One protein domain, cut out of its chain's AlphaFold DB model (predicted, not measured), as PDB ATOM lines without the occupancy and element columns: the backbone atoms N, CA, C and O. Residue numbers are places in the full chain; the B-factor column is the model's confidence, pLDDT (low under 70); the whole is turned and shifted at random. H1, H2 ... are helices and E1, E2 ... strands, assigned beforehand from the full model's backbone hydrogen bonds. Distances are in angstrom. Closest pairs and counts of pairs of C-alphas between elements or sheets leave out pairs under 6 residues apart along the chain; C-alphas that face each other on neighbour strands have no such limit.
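This is residues 91 to 210 of the 256 residues of an uncharacterized protein of Nitrosovibrio sp. Nv12 (UniProt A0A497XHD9). A twisted four-stranded sheet has H1 and H2 side by side over one face and H3 over the other, in three layers, while the hairpin of E2 and E3 reaches out as a long arm. The printed part has 120 residues, with named elements in the order H1 E1 E2 E3 H2 E4 H3 H4 H5; the sheet, E3 E2 E1 E4, is mixed, and the class is mixed, helices and strands. It is compact, with a radius of gyration of the C-alphas of 14.5 A, spanning 49 by 31 by 26 A.

H1, residues 91 to 102, begins at C-alpha 91 (94.611, 203.749, 211.925) and is 16.4 A long. E1 is 108 to 113; E2, 118 to 130, is 36.4 A long and bends by 53 degrees at residue 125; E3, 133 to 145, is 37.9 A long. H2 is 149 to 158, E4 163 to 168, H3 171 to 178, H4 184 to 189, and H5 206 to 209, ending at C-alpha 209 (83.762, 194.906, 207.094).

E1, E2 and E3 form a meander of two hairpins, each strand the antiparallel neighbour of the one before; N 110 and O 121, 2.8 A, and N 126 and O 137, 2.9 A, are within hydrogen-bond range. E4 is parallel to E1, with N 111 and O 165 2.8 A apart. E3, H2 and E4 are a split strand-helix-strand unit, E2 and E1 between its strands, with a right-handed crossover. H1 touches H2 at a shallow tilt of 17 degrees, the same way; their closest C-alphas, Ala 95 and Thr 151, are 4.4 A apart. H3 has a height over the sheet of 8.6 A. H4 only grazes the sheet with residues 184 to 188. H5 touches H2, closest C-alphas Leu 152 and Phe 208, 5.9 A. Every O i to N i+4 pair is within hydrogen-bond range in H1, H3 and H4, and 5 of 6 in H2; H5 is too short for one.

The C-alphas farthest apart, Glu 132 and Glu 209, are 48.8 A apart. The printed part has no cut; H4 to H5 is a long link. Residues 105 and 198 are under 70 in pLDDT.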
ATOM      1  N   ASP A  91      94.826 204.452 213.194       92.06
ATOM      2  CA  ASP A  91      94.611 203.749 211.925       92.06
ATOM      3  C   ASP A  91      95.030 204.568 210.697       92.06
ATOM      4  O   ASP A  91      95.247 204.006 209.626       92.06
ATOM      5  N   GLU A  92      95.135 205.890 210.828       92.62
ATOM      6  CA  GLU A  92      95.581 206.765 209.744       92.62
ATOM      7  C   GLU A  92      97.093 206.665 209.564       92.62
ATOM      8  O   GLU A  92      97.543 206.398 208.454       92.62
ATOM      9  N   GLU A  93      97.854 206.712 210.658       93.94
ATOM     10  CA  GLU A  93      99.306 206.513 210.646       93.94
ATOM     11  C   GLU A  93      99.696 205.155 210.029       93.94
ATOM     12  O   GLU A  93     100.622 205.065 209.219       93.94
ATOM     13  N   CYS A  94      98.957 204.089 210.361       95.69
ATOM     14  CA  CYS A  94      99.194 202.770 209.774       95.69
ATOM     15  C   CYS A  94      98.865 202.729 208.271       95.69
ATOM     16  O   CYS A  94      99.563 202.057 207.506       95.69
ATOM     17  N   ALA A  95      97.801 203.413 207.839       96.06
ATOM     18  CA  ALA A  95      97.423 203.478 206.430       96.06
ATOM     19  C   ALA A  95      98.449 204.271 205.603       96.06
ATOM     20  O   ALA A  95      98.835 203.806 204.531       96.06
ATOM     21  N   ASP A  96      98.950 205.389 206.131       95.69
ATOM     22  CA  ASP A  96      99.987 206.205 205.491       95.69
ATOM     23  C   ASP A  96     101.318 205.438 205.376       95.69
ATOM     24  O   ASP A  96     102.003 205.501 204.353       95.69
ATOM     25  N   TYR A  97     101.677 204.644 206.394       96.38
ATOM     26  CA  TYR A  97     102.854 203.772 206.317       96.38
ATOM     27  C   TYR A  97     102.699 202.690 205.238       96.38
ATOM     28  O   TYR A  97     103.641 202.402 204.499       96.38
ATOM     29  N   LEU A  98     101.503 202.104 205.108       96.06
ATOM     30  CA  LEU A  98     101.210 201.146 204.038       96.06
ATOM     31  C   LEU A  98     101.319 201.770 202.646       96.06
ATOM     32  O   LEU A  98     101.764 201.084 201.728       96.06
ATOM     33  N   ASP A  99     100.926 203.032 202.480       94.19
ATOM     34  CA  ASP A  99     101.095 203.751 201.215       94.19
ATOM     35  C   ASP A  99     102.560 203.762 200.770       94.19
ATOM     36  O   ASP A  99     102.858 203.364 199.643       94.19
ATOM     37  N   ALA A 100     103.472 204.103 201.682       93.44
ATOM     38  CA  ALA A 100     104.906 204.097 201.401       93.44
ATOM     39  C   ALA A 100     105.441 202.693 201.067       93.44
ATOM     40  O   ALA A 100     106.306 202.554 200.203       93.44
ATOM     41  N   LEU A 101     104.930 201.637 201.715       93.88
ATOM     42  CA  LEU A 101     105.327 200.266 201.384       93.88
ATOM     43  C   LEU A 101     104.825 199.840 199.997       93.88
ATOM     44  O   LEU A 101     105.568 199.216 199.238       93.88
ATOM     45  N   PHE A 102     103.577 200.159 199.652       93.69
ATOM     46  CA  PHE A 102     102.945 199.696 198.413       93.69
ATOM     47  C   PHE A 102     103.457 200.371 197.135       93.69
ATOM     48  O   PHE A 102     103.179 199.871 196.039       93.69
ATOM     49  N   ASP A 103     104.270 201.423 197.245       88.69
ATOM     50  CA  ASP A 103     105.064 201.923 196.116       88.69
ATOM     51  C   ASP A 103     105.929 200.802 195.496       88.69
ATOM     52  O   ASP A 103     106.101 200.732 194.271       88.69
ATOM     53  N   GLU A 104     106.394 199.854 196.317       78.12
ATOM     54  CA  GLU A 104     107.068 198.632 195.878       78.12
ATOM     55  C   GLU A 104     106.042 197.517 195.576       78.12
ATOM     56  O   GLU A 104     105.557 196.802 196.447       78.12
ATOM     57  N   LYS A 105     105.684 197.336 194.298       69.81
ATOM     58  CA  LYS A 105     104.568 196.468 193.849       69.81
ATOM     59  C   LYS A 105     104.852 194.956 193.866       69.81
ATOM     60  O   LYS A 105     104.675 194.274 192.857       69.81
ATOM     61  N   SER A 106     105.346 194.398 194.968       87.44
ATOM     62  CA  SER A 106     105.658 192.956 195.071       87.44
ATOM     63  C   SER A 106     105.382 192.347 196.447       87.44
ATOM     64  O   SER A 106     105.837 191.241 196.744       87.44
ATOM     65  N   TRP A 107     104.610 193.045 197.279       95.44
ATOM     66  CA  TRP A 107     104.248 192.561 198.602       95.44
ATOM     67  C   TRP A 107     103.215 191.438 198.561       95.44
ATOM     68  O   TRP A 107     102.216 191.485 197.838       95.44
ATOM     69  N   THR A 108     103.438 190.451 199.419       96.19
ATOM     70  CA  THR A 108     102.408 189.548 199.922       96.19
ATOM     71  C   THR A 108     101.962 190.050 201.286       96.19
ATOM     72  O   THR A 108     102.794 190.256 202.168       96.19
ATOM     73  N   VAL A 109     100.661 190.250 201.466       97.31
ATOM     74  CA  VAL A 109     100.074 190.802 202.690       97.31
ATOM     75  C   VAL A 109      99.342 189.702 203.448       97.31
ATOM     76  O   VAL A 109      98.502 188.999 202.894       97.31
ATOM     77  N   TYR A 110      99.614 189.583 204.739       98.19
ATOM     78  CA  TYR A 110      98.939 188.670 205.649       98.19
ATOM     79  C   TYR A 110      98.173 189.488 206.683       98.19
ATOM     80  O   TYR A 110      98.769 190.150 207.531       98.19
ATOM     81  N   LEU A 111      96.847 189.435 206.619       97.38
ATOM     82  CA  LEU A 111      95.956 189.955 207.647       97.38
ATOM     83  C   LEU A 111      95.905 188.920 208.772       97.38
ATOM     84  O   LEU A 111      95.316 187.855 208.603       97.38
ATOM     85  N   VAL A 112      96.546 189.194 209.902       97.44
ATOM     86  CA  VAL A 112      96.571 188.290 211.058       97.44
ATOM     87  C   VAL A 112      95.567 188.788 212.089       97.44
ATOM     88  O   VAL A 112      95.591 189.957 212.467       97.44
ATOM     89  N   THR A 113      94.681 187.918 212.568       95.25
ATOM     90  CA  THR A 113      93.650 188.306 213.536       95.25
ATOM     91  C   THR A 113      93.342 187.217 214.559       95.25
ATOM     92  O   THR A 113      93.337 186.030 214.246       95.25
ATOM     93  N   ASP A 114      93.047 187.629 215.792       93.38
ATOM     94  CA  ASP A 114      92.437 186.789 216.831       93.38
ATOM     95  C   ASP A 114      90.931 187.076 217.001       93.38
ATOM     96  O   ASP A 114      90.360 186.805 218.060       93.38
ATOM     97  N   GLN A 115      90.301 187.653 215.967       89.00
ATOM     98  CA  GLN A 115      88.911 188.135 215.928       89.00
ATOM     99  C   GLN A 115      88.618 189.357 216.810       89.00
ATOM    100  O   GLN A 115      87.491 189.847 216.819       89.00
ATOM    101  N   LYS A 116      89.614 189.865 217.542       87.75
ATOM    102  CA  LYS A 116      89.499 191.095 218.337       87.75
ATOM    103  C   LYS A 116      90.455 192.166 217.854       87.75
ATOM    104  O   LYS A 116      90.070 193.318 217.785       87.75
ATOM    105  N   ARG A 117      91.676 191.765 217.515       91.38
ATOM    106  CA  ARG A 117      92.761 192.625 217.052       91.38
ATOM    107  C   ARG A 117      93.130 192.271 215.622       91.38
ATOM    108  O   ARG A 117      92.967 191.123 215.191       91.38
ATOM    109  N   LEU A 118      93.690 193.248 214.924       94.50
ATOM    110  CA  LEU A 118      94.264 193.086 213.599       94.50
ATOM    111  C   LEU A 118      95.745 193.471 213.639       94.50
ATOM    112  O   LEU A 118      96.113 194.523 214.154       94.50
ATOM    113  N   ALA A 119      96.581 192.612 213.072       97.44
ATOM    114  CA  ALA A 119      97.956 192.920 212.717       97.44
ATOM    115  C   ALA A 119      98.156 192.589 211.239       97.44
ATOM    116  O   ALA A 119      97.443 191.753 210.675       97.44
ATOM    117  N   LEU A 120      99.120 193.241 210.607       98.25
ATOM    118  CA  LEU A 120      99.511 192.934 209.243       98.25
ATOM    119  C   LEU A 120     100.952 192.445 209.256       98.25
ATOM    120  O   LEU A 120     101.800 193.002 209.948       98.25
ATOM    121  N   VAL A 121     101.227 191.413 208.471       98.31
ATOM    122  CA  VAL A 121     102.595 191.037 208.128       98.31
ATOM    123  C   VAL A 121     102.731 191.151 206.622       98.31
ATOM    124  O   VAL A 121     101.911 190.593 205.897       98.31
ATOM    125  N   LEU A 122     103.725 191.886 206.140       97.94
ATOM    126  CA  LEU A 122     104.013 192.013 204.719       97.94
ATOM    127  C   LEU A 122     105.344 191.348 204.425       97.94
ATOM    128  O   LEU A 122     106.302 191.496 205.183       97.94
ATOM    129  N   THR A 123     105.405 190.607 203.322       97.19
ATOM    130  CA  THR A 123     106.649 189.995 202.867       97.19
ATOM    131  C   THR A 123     106.905 190.246 201.394       97.19
ATOM    132  O   THR A 123     105.980 190.257 200.582       97.19
ATOM    133  N   MET A 124     108.173 190.434 201.036       95.44
ATOM    134  CA  MET A 124     108.596 190.484 199.639       95.44
ATOM    135  C   MET A 124     109.986 189.867 199.465       95.44
ATOM    136  O   MET A 124     110.831 189.988 200.358       95.44
ATOM    137  N   PRO A 125     110.264 189.210 198.329       95.19
ATOM    138  CA  PRO A 125     111.617 188.790 197.997       95.19
ATOM    139  C   PRO A 125     112.524 190.002 197.785       95.19
ATOM    140  O   PRO A 125     112.185 190.923 197.046       95.19
ATOM    141  N   ALA A 126     113.719 189.966 198.362       94.38
ATOM    142  CA  ALA A 126     114.743 190.976 198.147       94.38
ATOM    143  C   ALA A 126     116.132 190.347 198.041       94.38
ATOM    144  O   ALA A 126     116.340 189.153 198.274       94.38
ATOM    145  N   ARG A 127     117.106 191.174 197.663       94.75
ATOM    146  CA  ARG A 127     118.510 190.779 197.569       94.75
ATOM    147  C   ARG A 127     119.428 191.884 198.058       94.75
ATOM    148  O   ARG A 127     119.158 193.062 197.836       94.75
ATOM    149  N   TYR A 128     120.543 191.505 198.660       92.31
ATOM    150  CA  TYR A 128     121.642 192.419 198.959       92.31
ATOM    151  C   TYR A 128     122.966 191.810 198.509       92.31
ATOM    152  O   TYR A 128     123.090 190.594 198.361       92.31
ATOM    153  N   LYS A 129     123.947 192.671 198.238       91.19
ATOM    154  CA  LYS A 129     125.268 192.242 197.784       91.19
ATOM    155  C   LYS A 129     126.190 192.056 198.987       91.19
ATOM    156  O   LYS A 129     126.321 192.971 199.798       91.19
ATOM    157  N   VAL A 130     126.842 190.899 199.073       87.25
ATOM    158  CA  VAL A 130     127.947 190.626 200.001       87.25
ATOM    159  C   VAL A 130     129.178 190.343 199.156       87.25
ATOM    160  O   VAL A 130     129.253 189.325 198.471       87.25
ATOM    161  N   LYS A 131     130.152 191.257 199.178       84.88
ATOM    162  CA  LYS A 131     131.312 191.226 198.269       84.88
ATOM    163  C   LYS A 131     130.863 191.156 196.799       84.88
ATOM    164  O   LYS A 131     130.319 192.131 196.288       84.88
ATOM    165  N   GLU A 132     131.057 190.016 196.135       87.94
ATOM    166  CA  GLU A 132     130.668 189.781 194.739       87.94
ATOM    167  C   GLU A 132     129.430 188.885 194.580       87.94
ATOM    168  O   GLU A 132     128.968 188.673 193.462       87.94
ATOM    169  N   GLU A 133     128.849 188.400 195.679       90.06
ATOM    170  CA  GLU A 133     127.709 187.484 195.653       90.06
ATOM    171  C   GLU A 133     126.410 188.191 196.053       90.06
ATOM    172  O   GLU A 133     126.389 189.081 196.909       90.06
ATOM    173  N   TRP A 134     125.305 187.796 195.420       93.88
ATOM    174  CA  TRP A 134     123.967 188.246 195.788       93.88
ATOM    175  C   TRP A 134     123.341 187.259 196.757       93.88
ATOM    176  O   TRP A 134     123.207 186.075 196.449       93.88
ATOM    177  N   VAL A 135     122.913 187.770 197.903       94.06
ATOM    178  CA  VAL A 135     122.185 187.008 198.910       94.06
ATOM    179  C   VAL A 135     120.712 187.363 198.804       94.06
ATOM    180  O   VAL A 135     120.344 188.532 198.929       94.06
ATOM    181  N   SER A 136     119.881 186.352 198.564       94.56
ATOM    182  CA  SER A 136     118.426 186.490 198.547       94.56
ATOM    183  C   SER A 136     117.850 186.292 199.944       94.56
ATOM    184  O   SER A 136     118.298 185.427 200.701       94.56
ATOM    185  N   TYR A 137     116.826 187.067 200.266       94.88
ATOM    186  CA  TYR A 137     116.099 186.970 201.524       94.88
ATOM    187  C   TYR A 137     114.645 187.403 201.340       94.88
ATOM    188  O   TYR A 137     114.271 187.913 200.283       94.88
ATOM    189  N   MET A 138     113.829 187.178 202.367       95.44
ATOM    190  CA  MET A 138     112.473 187.714 202.439       95.44
ATOM    191  C   MET A 138     112.482 188.906 203.386       95.44
ATOM    192  O   MET A 138     112.790 188.743 204.565       95.44
ATOM    193  N   VAL A 139     112.144 190.088 202.875       95.88
ATOM    194  CA  VAL A 139     111.813 191.229 203.735       95.88
ATOM    195  C   VAL A 139     110.549 190.870 204.501       95.88
ATOM    196  O   VAL A 139     109.646 190.248 203.936       95.88
ATOM    197  N   VAL A 140     110.500 191.246 205.775       97.44
ATOM    198  CA  VAL A 140     109.336 191.067 206.639       97.44
ATOM    199  C   VAL A 140     109.068 192.385 207.341       97.44
ATOM    200  O   VAL A 140     109.902 192.843 208.112       97.44
ATOM    201  N   GLU A 141     107.889 192.947 207.110       97.75
ATOM    202  CA  GLU A 141     107.363 194.102 207.836       97.75
ATOM    203  C   GLU A 141     106.205 193.625 208.713       97.75
ATOM    204  O   GLU A 141     105.290 192.957 208.226       97.75
ATOM    205  N   VAL A 142     106.230 193.942 210.009       98.44
ATOM    206  CA  VAL A 142     105.137 193.611 210.936       98.44
ATOM    207  C   VAL A 142     104.517 194.905 211.441       98.44
ATOM    208  O   VAL A 142     105.183 195.691 212.110       98.44
ATOM    209  N   LEU A 143     103.236 195.100 211.145       98.31
ATOM    210  CA  LEU A 143     102.436 196.252 211.552       98.31
ATOM    211  C   LEU A 143     101.441 195.797 212.621       98.31
ATOM    212  O   LEU A 143     100.659 194.866 212.409       98.31
ATOM    213  N   ALA A 144     101.457 196.449 213.774       95.75
ATOM    214  CA  ALA A 144     100.549 196.177 214.879       95.75
ATOM    215  C   ALA A 144     100.098 197.485 215.546       95.75
ATOM    216  O   ALA A 144     100.555 198.572 215.208       95.75
ATOM    217  N   GLY A 145      99.215 197.378 216.537       90.50
ATOM    218  CA  GLY A 145      98.600 198.537 217.179       90.50
ATOM    219  C   GLY A 145      97.215 198.783 216.600       90.50
ATOM    220  O   GLY A 145      96.448 197.833 216.438       90.50
ATOM    221  N   ARG A 146      96.880 200.043 216.318       88.25
ATOM    222  CA  ARG A 146      95.560 200.408 215.797       88.25
ATOM    223  C   ARG A 146      95.489 200.245 214.279       88.25
ATOM    224  O   ARG A 146      95.490 201.220 213.548       88.25
ATOM    225  N   CYS A 147      95.384 199.004 213.816       91.25
ATOM    226  CA  CYS A 147      95.124 198.684 212.412       91.25
ATOM    227  C   CYS A 147      93.615 198.480 212.216       91.25
ATOM    228  O   CYS A 147      93.054 197.490 212.688       91.25
ATOM    229  N   GLY A 148      92.947 199.414 211.547       91.25
ATOM    230  CA  GLY A 148      91.491 199.476 211.447       91.25
ATOM    231  C   GLY A 148      90.974 199.537 210.011       91.25
ATOM    232  O   GLY A 148      91.470 198.875 209.094       91.25
ATOM    233  N   ARG A 149      89.901 200.308 209.818       92.38
ATOM    234  CA  ARG A 149      89.163 200.365 208.554       92.38
ATOM    235  C   ARG A 149      89.950 201.069 207.450       92.38
ATOM    236  O   ARG A 149      89.886 200.609 206.308       92.38
ATOM    237  N   LYS A 150      90.673 202.151 207.755       94.31
ATOM    238  CA  LYS A 150      91.520 202.868 206.785       94.31
ATOM    239  C   LYS A 150      92.633 201.949 206.290       94.31
ATOM    240  O   LYS A 150      92.743 201.745 205.081       94.31
ATOM    241  N   THR A 151      93.344 201.296 207.209       96.56
ATOM    242  CA  THR A 151      94.376 200.294 206.901       96.56
ATOM    243  C   THR A 151      93.828 199.178 206.002       96.56
ATOM    244  O   THR A 151      94.387 198.869 204.949       96.56
ATOM    245  N   LEU A 152      92.679 198.598 206.358       96.69
ATOM    246  CA  LEU A 152      92.046 197.538 205.568       96.69
ATOM    247  C   LEU A 152      91.582 198.005 204.184       96.69
ATOM    248  O   LEU A 152      91.746 197.273 203.208       96.69
ATOM    249  N   ASN A 153      91.026 199.212 204.068       95.62
ATOM    250  CA  ASN A 153      90.656 199.790 202.776       95.62
ATOM    251  C   ASN A 153      91.884 200.003 201.886       95.62
ATOM    252  O   ASN A 153      91.807 199.765 200.677       95.62
ATOM    253  N   ARG A 154      93.020 200.385 202.481       96.12
ATOM    254  CA  ARG A 154      94.280 200.535 201.759       96.12
ATOM    255  C   ARG A 154      94.773 199.207 201.192       96.12
ATOM    256  O   ARG A 154      95.056 199.140 199.998       96.12
ATOM    257  N   VAL A 155      94.771 198.143 202.000       96.94
ATOM    258  CA  VAL A 155      95.088 196.775 201.538       96.94
ATOM    259  C   VAL A 155      94.116 196.320 200.447       96.94
ATOM    260  O   VAL A 155      94.528 195.756 199.436       96.94
ATOM    261  N   ARG A 156      92.814 196.593 200.610       96.75
ATOM    262  CA  ARG A 156      91.773 196.219 199.636       96.75
ATOM    263  C   ARG A 156      92.025 196.814 198.249       96.75
ATOM    264  O   ARG A 156      91.732 196.163 197.240       96.75
ATOM    265  N   ALA A 157      92.536 198.043 198.195       95.38
ATOM    266  CA  ALA A 157      92.873 198.710 196.944       95.38
ATOM    267  C   ALA A 157      93.998 197.983 196.184       95.38
ATOM    268  O   ALA A 157      93.928 197.918 194.957       95.38
ATOM    269  N   GLU A 158      94.941 197.358 196.901       94.81
ATOM    270  CA  GLU A 158      96.117 196.671 196.338       94.81
ATOM    271  C   GLU A 158      95.896 195.205 195.957       94.81
ATOM    272  O   GLU A 158      96.734 194.621 195.279       94.81
ATOM    273  N   ILE A 159      94.753 194.595 196.288       94.38
ATOM    274  CA  ILE A 159      94.440 193.203 195.893       94.38
ATOM    275  C   ILE A 159      94.675 192.891 194.395       94.38
ATOM    276  O   ILE A 159      95.065 191.769 194.087       94.38
ATOM    277  N   PRO A 160      94.464 193.808 193.422       92.69
ATOM    278  CA  PRO A 160      94.763 193.518 192.016       92.69
ATOM    279  C   PRO A 160      96.246 193.271 191.710       92.69
ATOM    280  O   PRO A 160      96.546 192.716 190.656       92.69
ATOM    281  N   VAL A 161      97.157 193.729 192.572       91.75
ATOM    282  CA  VAL A 161      98.614 193.674 192.359       91.75
ATOM    283  C   VAL A 161      99.368 192.954 193.482       91.75
ATOM    284  O   VAL A 161     100.506 192.542 193.273       91.75
ATOM    285  N   CYS A 162      98.733 192.747 194.636       92.19
ATOM    286  CA  CYS A 162      99.277 192.045 195.791       92.19
ATOM    287  C   CYS A 162      98.451 190.802 196.126       92.19
ATOM    288  O   CYS A 162      97.220 190.812 196.094       92.19
ATOM    289  N   SER A 163      99.137 189.741 196.548       93.25
ATOM    290  CA  SER A 163      98.483 188.586 197.161       93.25
ATOM    291  C   SER A 163      98.134 188.918 198.606       93.25
ATOM    292  O   SER A 163      99.014 189.321 199.367       93.25
ATOM    293  N   VAL A 164      96.874 188.729 198.998       96.25
ATOM    294  CA  VAL A 164      96.408 188.984 200.367       96.25
ATOM    295  C   VAL A 164      95.866 187.697 200.975       96.25
ATOM    296  O   VAL A 164      95.040 187.019 200.364       96.25
ATOM    297  N   PHE A 165      96.306 187.372 202.187       97.12
ATOM    298  CA  PHE A 165      95.887 186.188 202.932       97.12
ATOM    299  C   PHE A 165      95.317 186.565 204.301       97.12
ATOM    300  O   PHE A 165      95.746 187.549 204.900       97.12
ATOM    301  N   LEU A 166      94.370 185.777 204.811       96.25
ATOM    302  CA  LEU A 166      93.821 185.918 206.161       96.25
ATOM    303  C   LEU A 166      94.299 184.770 207.050       96.25
ATOM    304  O   LEU A 166      94.055 183.601 206.752       96.25
ATOM    305  N   ILE A 167      94.913 185.115 208.177       96.44
ATOM    306  CA  ILE A 167      95.391 184.179 209.193       96.44
ATOM    307  C   ILE A 167      94.588 184.389 210.471       96.44
ATOM    308  O   ILE A 167      94.683 185.431 211.120       96.44
ATOM    309  N   ASN A 168      93.821 183.373 210.858       94.69
ATOM    310  CA  ASN A 168      93.193 183.331 212.172       94.69
ATOM    311  C   ASN A 168      94.172 182.728 213.172       94.69
ATOM    312  O   ASN A 168      94.712 181.649 212.944       94.69
ATOM    313  N   THR A 169      94.384 183.408 214.291       94.62
ATOM    314  CA  THR A 169      95.320 182.965 215.318       94.62
ATOM    315  C   THR A 169      94.724 183.070 216.715       94.62
ATOM    316  O   THR A 169      93.640 183.612 216.925       94.62
ATOM    317  N   TYR A 170      95.434 182.522 217.694       94.88
ATOM    318  CA  TYR A 170      95.028 182.593 219.089       94.88
ATOM    319  C   TYR A 170      95.444 183.929 219.726       94.88
ATOM    320  O   TYR A 170      96.469 184.501 219.344       94.88
ATOM    321  N   PRO A 171      94.737 184.400 220.773       91.62
ATOM    322  CA  PRO A 171      95.068 185.665 221.431       91.62
ATOM    323  C   PRO A 171      96.501 185.760 221.975       91.62
ATOM    324  O   PRO A 171      97.085 186.843 221.964       91.62
ATOM    325  N   HIS A 172      97.086 184.648 222.433       93.19
ATOM    326  CA  HIS A 172      98.476 184.626 222.900       93.19
ATOM    327  C   HIS A 172      99.458 184.827 221.739       93.19
ATOM    328  O   HIS A 172     100.343 185.664 221.835       93.19
ATOM    329  N   THR A 173      99.241 184.163 220.602       96.12
ATOM    330  CA  THR A 173     100.060 184.344 219.397       96.12
ATOM    331  C   THR A 173      99.954 185.763 218.856       96.12
ATOM    332  O   THR A 173     100.964 186.359 218.498       96.12
ATOM    333  N   MET A 174      98.747 186.337 218.837       96.25
ATOM    334  CA  MET A 174      98.553 187.738 218.457       96.25
ATOM    335  C   MET A 174      99.288 188.689 219.416       96.25
ATOM    336  O   MET A 174      99.919 189.649 218.980       96.25
ATOM    337  N   HIS A 175      99.250 188.413 220.724       94.56
ATOM    338  CA  HIS A 175     100.016 189.182 221.705       94.56
ATOM    339  C   HIS A 175     101.522 189.099 221.422       94.56
ATOM    340  O   HIS A 175     102.160 190.140 221.275       94.56
ATOM    341  N   ASP A 176     102.063 187.896 221.248       96.62
ATOM    342  CA  ASP A 176     103.480 187.670 220.956       96.62
ATOM    343  C   ASP A 176     103.921 188.335 219.644       96.62
ATOM    344  O   ASP A 176     104.974 188.974 219.603       96.62
ATOM    345  N   LEU A 177     103.101 188.243 218.588       97.88
ATOM    346  CA  LEU A 177     103.344 188.910 217.305       97.88
ATOM    347  C   LEU A 177     103.430 190.427 217.496       97.88
ATOM    348  O   LEU A 177     104.425 191.041 217.124       97.88
ATOM    349  N   SER A 178     102.426 191.018 218.150       95.88
ATOM    350  CA  SER A 178     102.357 192.466 218.398       95.88
ATOM    351  C   SER A 178     103.477 192.997 219.301       95.88
ATOM    352  O   SER A 178     103.709 194.201 219.360       95.88
ATOM    353  N   ARG A 179     104.160 192.106 220.030       95.25
ATOM    354  CA  ARG A 179     105.236 192.406 220.983       95.25
ATOM    355  C   ARG A 179     106.618 192.004 220.461       95.25
ATOM    356  O   ARG A 179     107.554 191.887 221.256       95.25
ATOM    357  N   GLY A 180     106.734 191.716 219.164       96.81
ATOM    358  CA  GLY A 180     108.004 191.359 218.535       96.81
ATOM    359  C   GLY A 180     108.644 190.107 219.132       96.81
ATOM    360  O   GLY A 180     109.867 190.030 219.209       96.81
ATOM    361  N   GLN A 181     107.843 189.141 219.598       97.12
ATOM    362  CA  GLN A 181     108.314 187.864 220.163       97.12
ATOM    363  C   GLN A 181     108.295 186.716 219.140       97.12
ATOM    364  O   GLN A 181     108.789 185.619 219.412       97.12
ATOM    365  N   ILE A 182     107.739 186.952 217.949       97.06
ATOM    366  CA  ILE A 182     107.706 185.989 216.844       97.06
ATOM    367  C   ILE A 182     108.623 186.492 215.729       97.06
ATOM    368  O   ILE A 182     108.377 187.543 215.151       97.06
ATOM    369  N   GLY A 183     109.681 185.732 215.444       95.19
ATOM    370  CA  GLY A 183     110.677 186.079 214.429       95.19
ATOM    371  C   GLY A 183     110.441 185.451 213.071       95.19
ATOM    372  O   GLY A 183     109.633 184.528 212.944       95.19
ATOM    373  N   THR A 184     111.229 185.879 212.081       96.50
ATOM    374  CA  THR A 184     111.153 185.412 210.686       96.50
ATOM    375  C   THR A 184     111.120 183.891 210.567       96.50
ATOM    376  O   THR A 184     110.294 183.354 209.832       96.50
ATOM    377  N   TYR A 185     111.938 183.169 211.343       95.94
ATOM    378  CA  TYR A 185     111.908 181.704 211.348       95.94
ATOM    379  C   TYR A 185     110.521 181.137 211.687       95.94
ATOM    380  O   TYR A 185     110.003 180.320 210.936       95.94
ATOM    381  N   ARG A 186     109.882 181.600 212.770       96.25
ATOM    382  CA  ARG A 186     108.539 181.137 213.167       96.25
ATOM    383  C   ARG A 186     107.428 181.670 212.260       96.25
ATOM    384  O   ARG A 186     106.369 181.055 212.166       96.25
ATOM    385  N   LEU A 187     107.646 182.818 211.622       96.88
ATOM    386  CA  LEU A 187     106.703 183.372 210.656       96.88
ATOM    387  C   LEU A 187     106.674 182.551 209.363       96.88
ATOM    388  O   LEU A 187     105.584 182.302 208.859       96.88
ATOM    389  N   LEU A 188     107.840 182.128 208.852       95.12
ATOM    390  CA  LEU A 188     107.986 181.650 207.468       95.12
ATOM    391  C   LEU A 188     108.561 180.238 207.298       95.12
ATOM    392  O   LEU A 188     108.264 179.590 206.299       95.12
ATOM    393  N   TYR A 189     109.425 179.775 208.204       92.94
ATOM    394  CA  TYR A 189     110.334 178.651 207.929       92.94
ATOM    395  C   TYR A 189     110.287 177.516 208.961       92.94
ATOM    396  O   TYR A 189     110.949 176.494 208.767       92.94
ATOM    397  N   SER A 190     109.559 177.680 210.066       92.69
ATOM    398  CA  SER A 190     109.350 176.609 211.037       92.69
ATOM    399  C   SER A 190     108.518 175.478 210.439       92.69
ATOM    400  O   SER A 190     107.853 175.639 209.419       92.69
ATOM    401  N   SER A 191     108.529 174.320 211.097       89.94
ATOM    402  CA  SER A 191     107.715 173.157 210.710       89.94
ATOM    403  C   SER A 191     106.213 173.469 210.651       89.94
ATOM    404  O   SER A 191     105.494 172.920 209.820       89.94
ATOM    405  N   SER A 192     105.753 174.381 211.508       90.81
ATOM    406  CA  SER A 192     104.424 174.986 211.472       90.81
ATOM    407  C   SER A 192     104.591 176.511 211.500       90.81
ATOM    408  O   SER A 192     104.755 177.084 212.582       90.81
ATOM    409  N   PRO A 193     104.699 177.168 210.333       94.81
ATOM    410  CA  PRO A 193     104.860 178.615 210.258       94.81
ATOM    411  C   PRO A 193     103.532 179.319 210.552       94.81
ATOM    412  O   PRO A 193     102.464 178.813 210.205       94.81
ATOM    413  N   LEU A 194     103.593 180.502 211.171       95.06
ATOM    414  CA  LEU A 194     102.388 181.310 211.408       95.06
ATOM    415  C   LEU A 194     101.740 181.755 210.089       95.06
ATOM    416  O   LEU A 194     100.518 181.798 209.987       95.06
ATOM    417  N   LEU A 195     102.552 182.101 209.088       94.44
ATOM    418  CA  LEU A 195     102.078 182.617 207.805       94.44
ATOM    419  C   LEU A 195     101.886 181.476 206.801       94.44
ATOM    420  O   LEU A 195     102.595 181.368 205.801       94.44
ATOM    421  N   HIS A 196     100.916 180.611 207.083       82.12
ATOM    422  CA  HIS A 196     100.468 179.575 206.154       82.12
ATOM    423  C   HIS A 196      99.512 180.173 205.097       82.12
ATOM    424  O   HIS A 196      98.639 180.979 205.411       82.12
ATOM    425  N   GLN A 197      99.659 179.827 203.816       73.44
ATOM    426  CA  GLN A 197      98.890 180.439 202.712       73.44
ATOM    427  C   GLN A 197      97.481 179.831 202.545       73.44
ATOM    428  O   GLN A 197      97.096 179.421 201.452       73.44
ATOM    429  N   ASP A 198      96.699 179.766 203.621       66.81
ATOM    430  CA  ASP A 198      95.513 178.892 203.648       66.81
ATOM    431  C   ASP A 198      94.224 179.578 203.167       66.81
ATOM    432  O   ASP A 198      93.330 178.910 202.647       66.81
ATOM    433  N   VAL A 199      94.105 180.906 203.306       87.94
ATOM    434  CA  VAL A 199      92.885 181.646 202.937       87.94
ATOM    435  C   VAL A 199      93.236 182.894 202.141       87.94
ATOM    436  O   VAL A 199      93.627 183.909 202.713       87.94
ATOM    437  N   SER A 200      93.078 182.829 200.818       93.06
ATOM    438  CA  SER A 200      93.205 183.998 199.942       93.06
ATOM    439  C   SER A 200      92.024 184.954 200.131       93.06
ATOM    440  O   SER A 200      90.866 184.535 200.218       93.06
ATOM    441  N   VAL A 201      92.323 186.247 200.204       93.38
ATOM    442  CA  VAL A 201      91.365 187.320 200.463       93.38
ATOM    443  C   VAL A 201      91.085 188.071 199.165       93.38
ATOM    444  O   VAL A 201      91.960 188.722 198.601       93.38
ATOM    445  N   LEU A 202      89.833 188.014 198.711       94.31
ATOM    446  CA  LEU A 202      89.333 188.803 197.580       94.31
ATOM    447  C   LEU A 202      88.727 190.128 198.058       94.31
ATOM    448  O   LEU A 202      88.406 190.277 199.237       94.31
ATOM    449  N   LYS A 203      88.515 191.084 197.146       93.19
ATOM    450  CA  LYS A 203      87.993 192.427 197.466       93.19
ATOM    451  C   LYS A 203      86.657 192.408 198.200       93.19
ATOM    452  O   LYS A 203      86.343 193.368 198.894       93.19
ATOM    453  N   GLU A 204      85.861 191.366 198.055       93.06
ATOM    454  CA  GLU A 204      84.524 191.226 198.630       93.06
ATOM    455  C   GLU A 204      84.548 190.495 199.982       93.06
ATOM    456  O   GLU A 204      83.500 190.230 200.569       93.06
ATOM    457  N   HIS A 205      85.732 190.142 200.488       94.56
ATOM    458  CA  HIS A 205      85.863 189.398 201.732       94.56
ATOM    459  C   HIS A 205      85.363 190.213 202.935       94.56
ATOM    460  O   HIS A 205      85.713 191.381 203.112       94.56
ATOM    461  N   LYS A 206      84.616 189.560 203.833       93.31
ATOM    462  CA  LYS A 206      84.001 190.191 205.018       93.31
ATOM    463  C   LYS A 206      84.999 190.792 206.008       93.31
ATOM    464  O   LYS A 206      84.617 191.594 206.844       93.31
ATOM    465  N   ILE A 207      86.282 190.443 205.909       92.19
ATOM    466  CA  ILE A 207      87.335 191.072 206.724       92.19
ATOM    467  C   ILE A 207      87.382 192.588 206.502       92.19
ATOM    468  O   ILE A 207      87.629 193.326 207.441       92.19
ATOM    469  N   PHE A 208      87.050 193.073 205.300       93.75
ATOM    470  CA  PHE A 208      86.979 194.508 205.010       93.75
ATOM    471  C   PHE A 208      85.761 195.195 205.638       93.75
ATOM    472  O   PHE A 208      85.649 196.418 205.571       93.75
ATOM    473  N   GLU A 209      84.867 194.427 206.265       89.81
ATOM    474  CA  GLU A 209      83.762 194.906 207.094       89.81
ATOM    475  C   GLU A 209      84.144 195.017 208.580       89.81
ATOM    476  O   GLU A 209      83.263 195.272 209.401       89.81
ATOM    477  N   TRP A 210      85.438 194.880 208.921       84.44
ATOM    478  CA  TRP A 210      85.962 194.926 210.291       84.44
ATOM    479  C   TRP A 210      85.349 196.067 211.107       84.44
ATOM    480  O   TRP A 210      85.433 197.226 210.674       84.44
TER     481      TRP A 210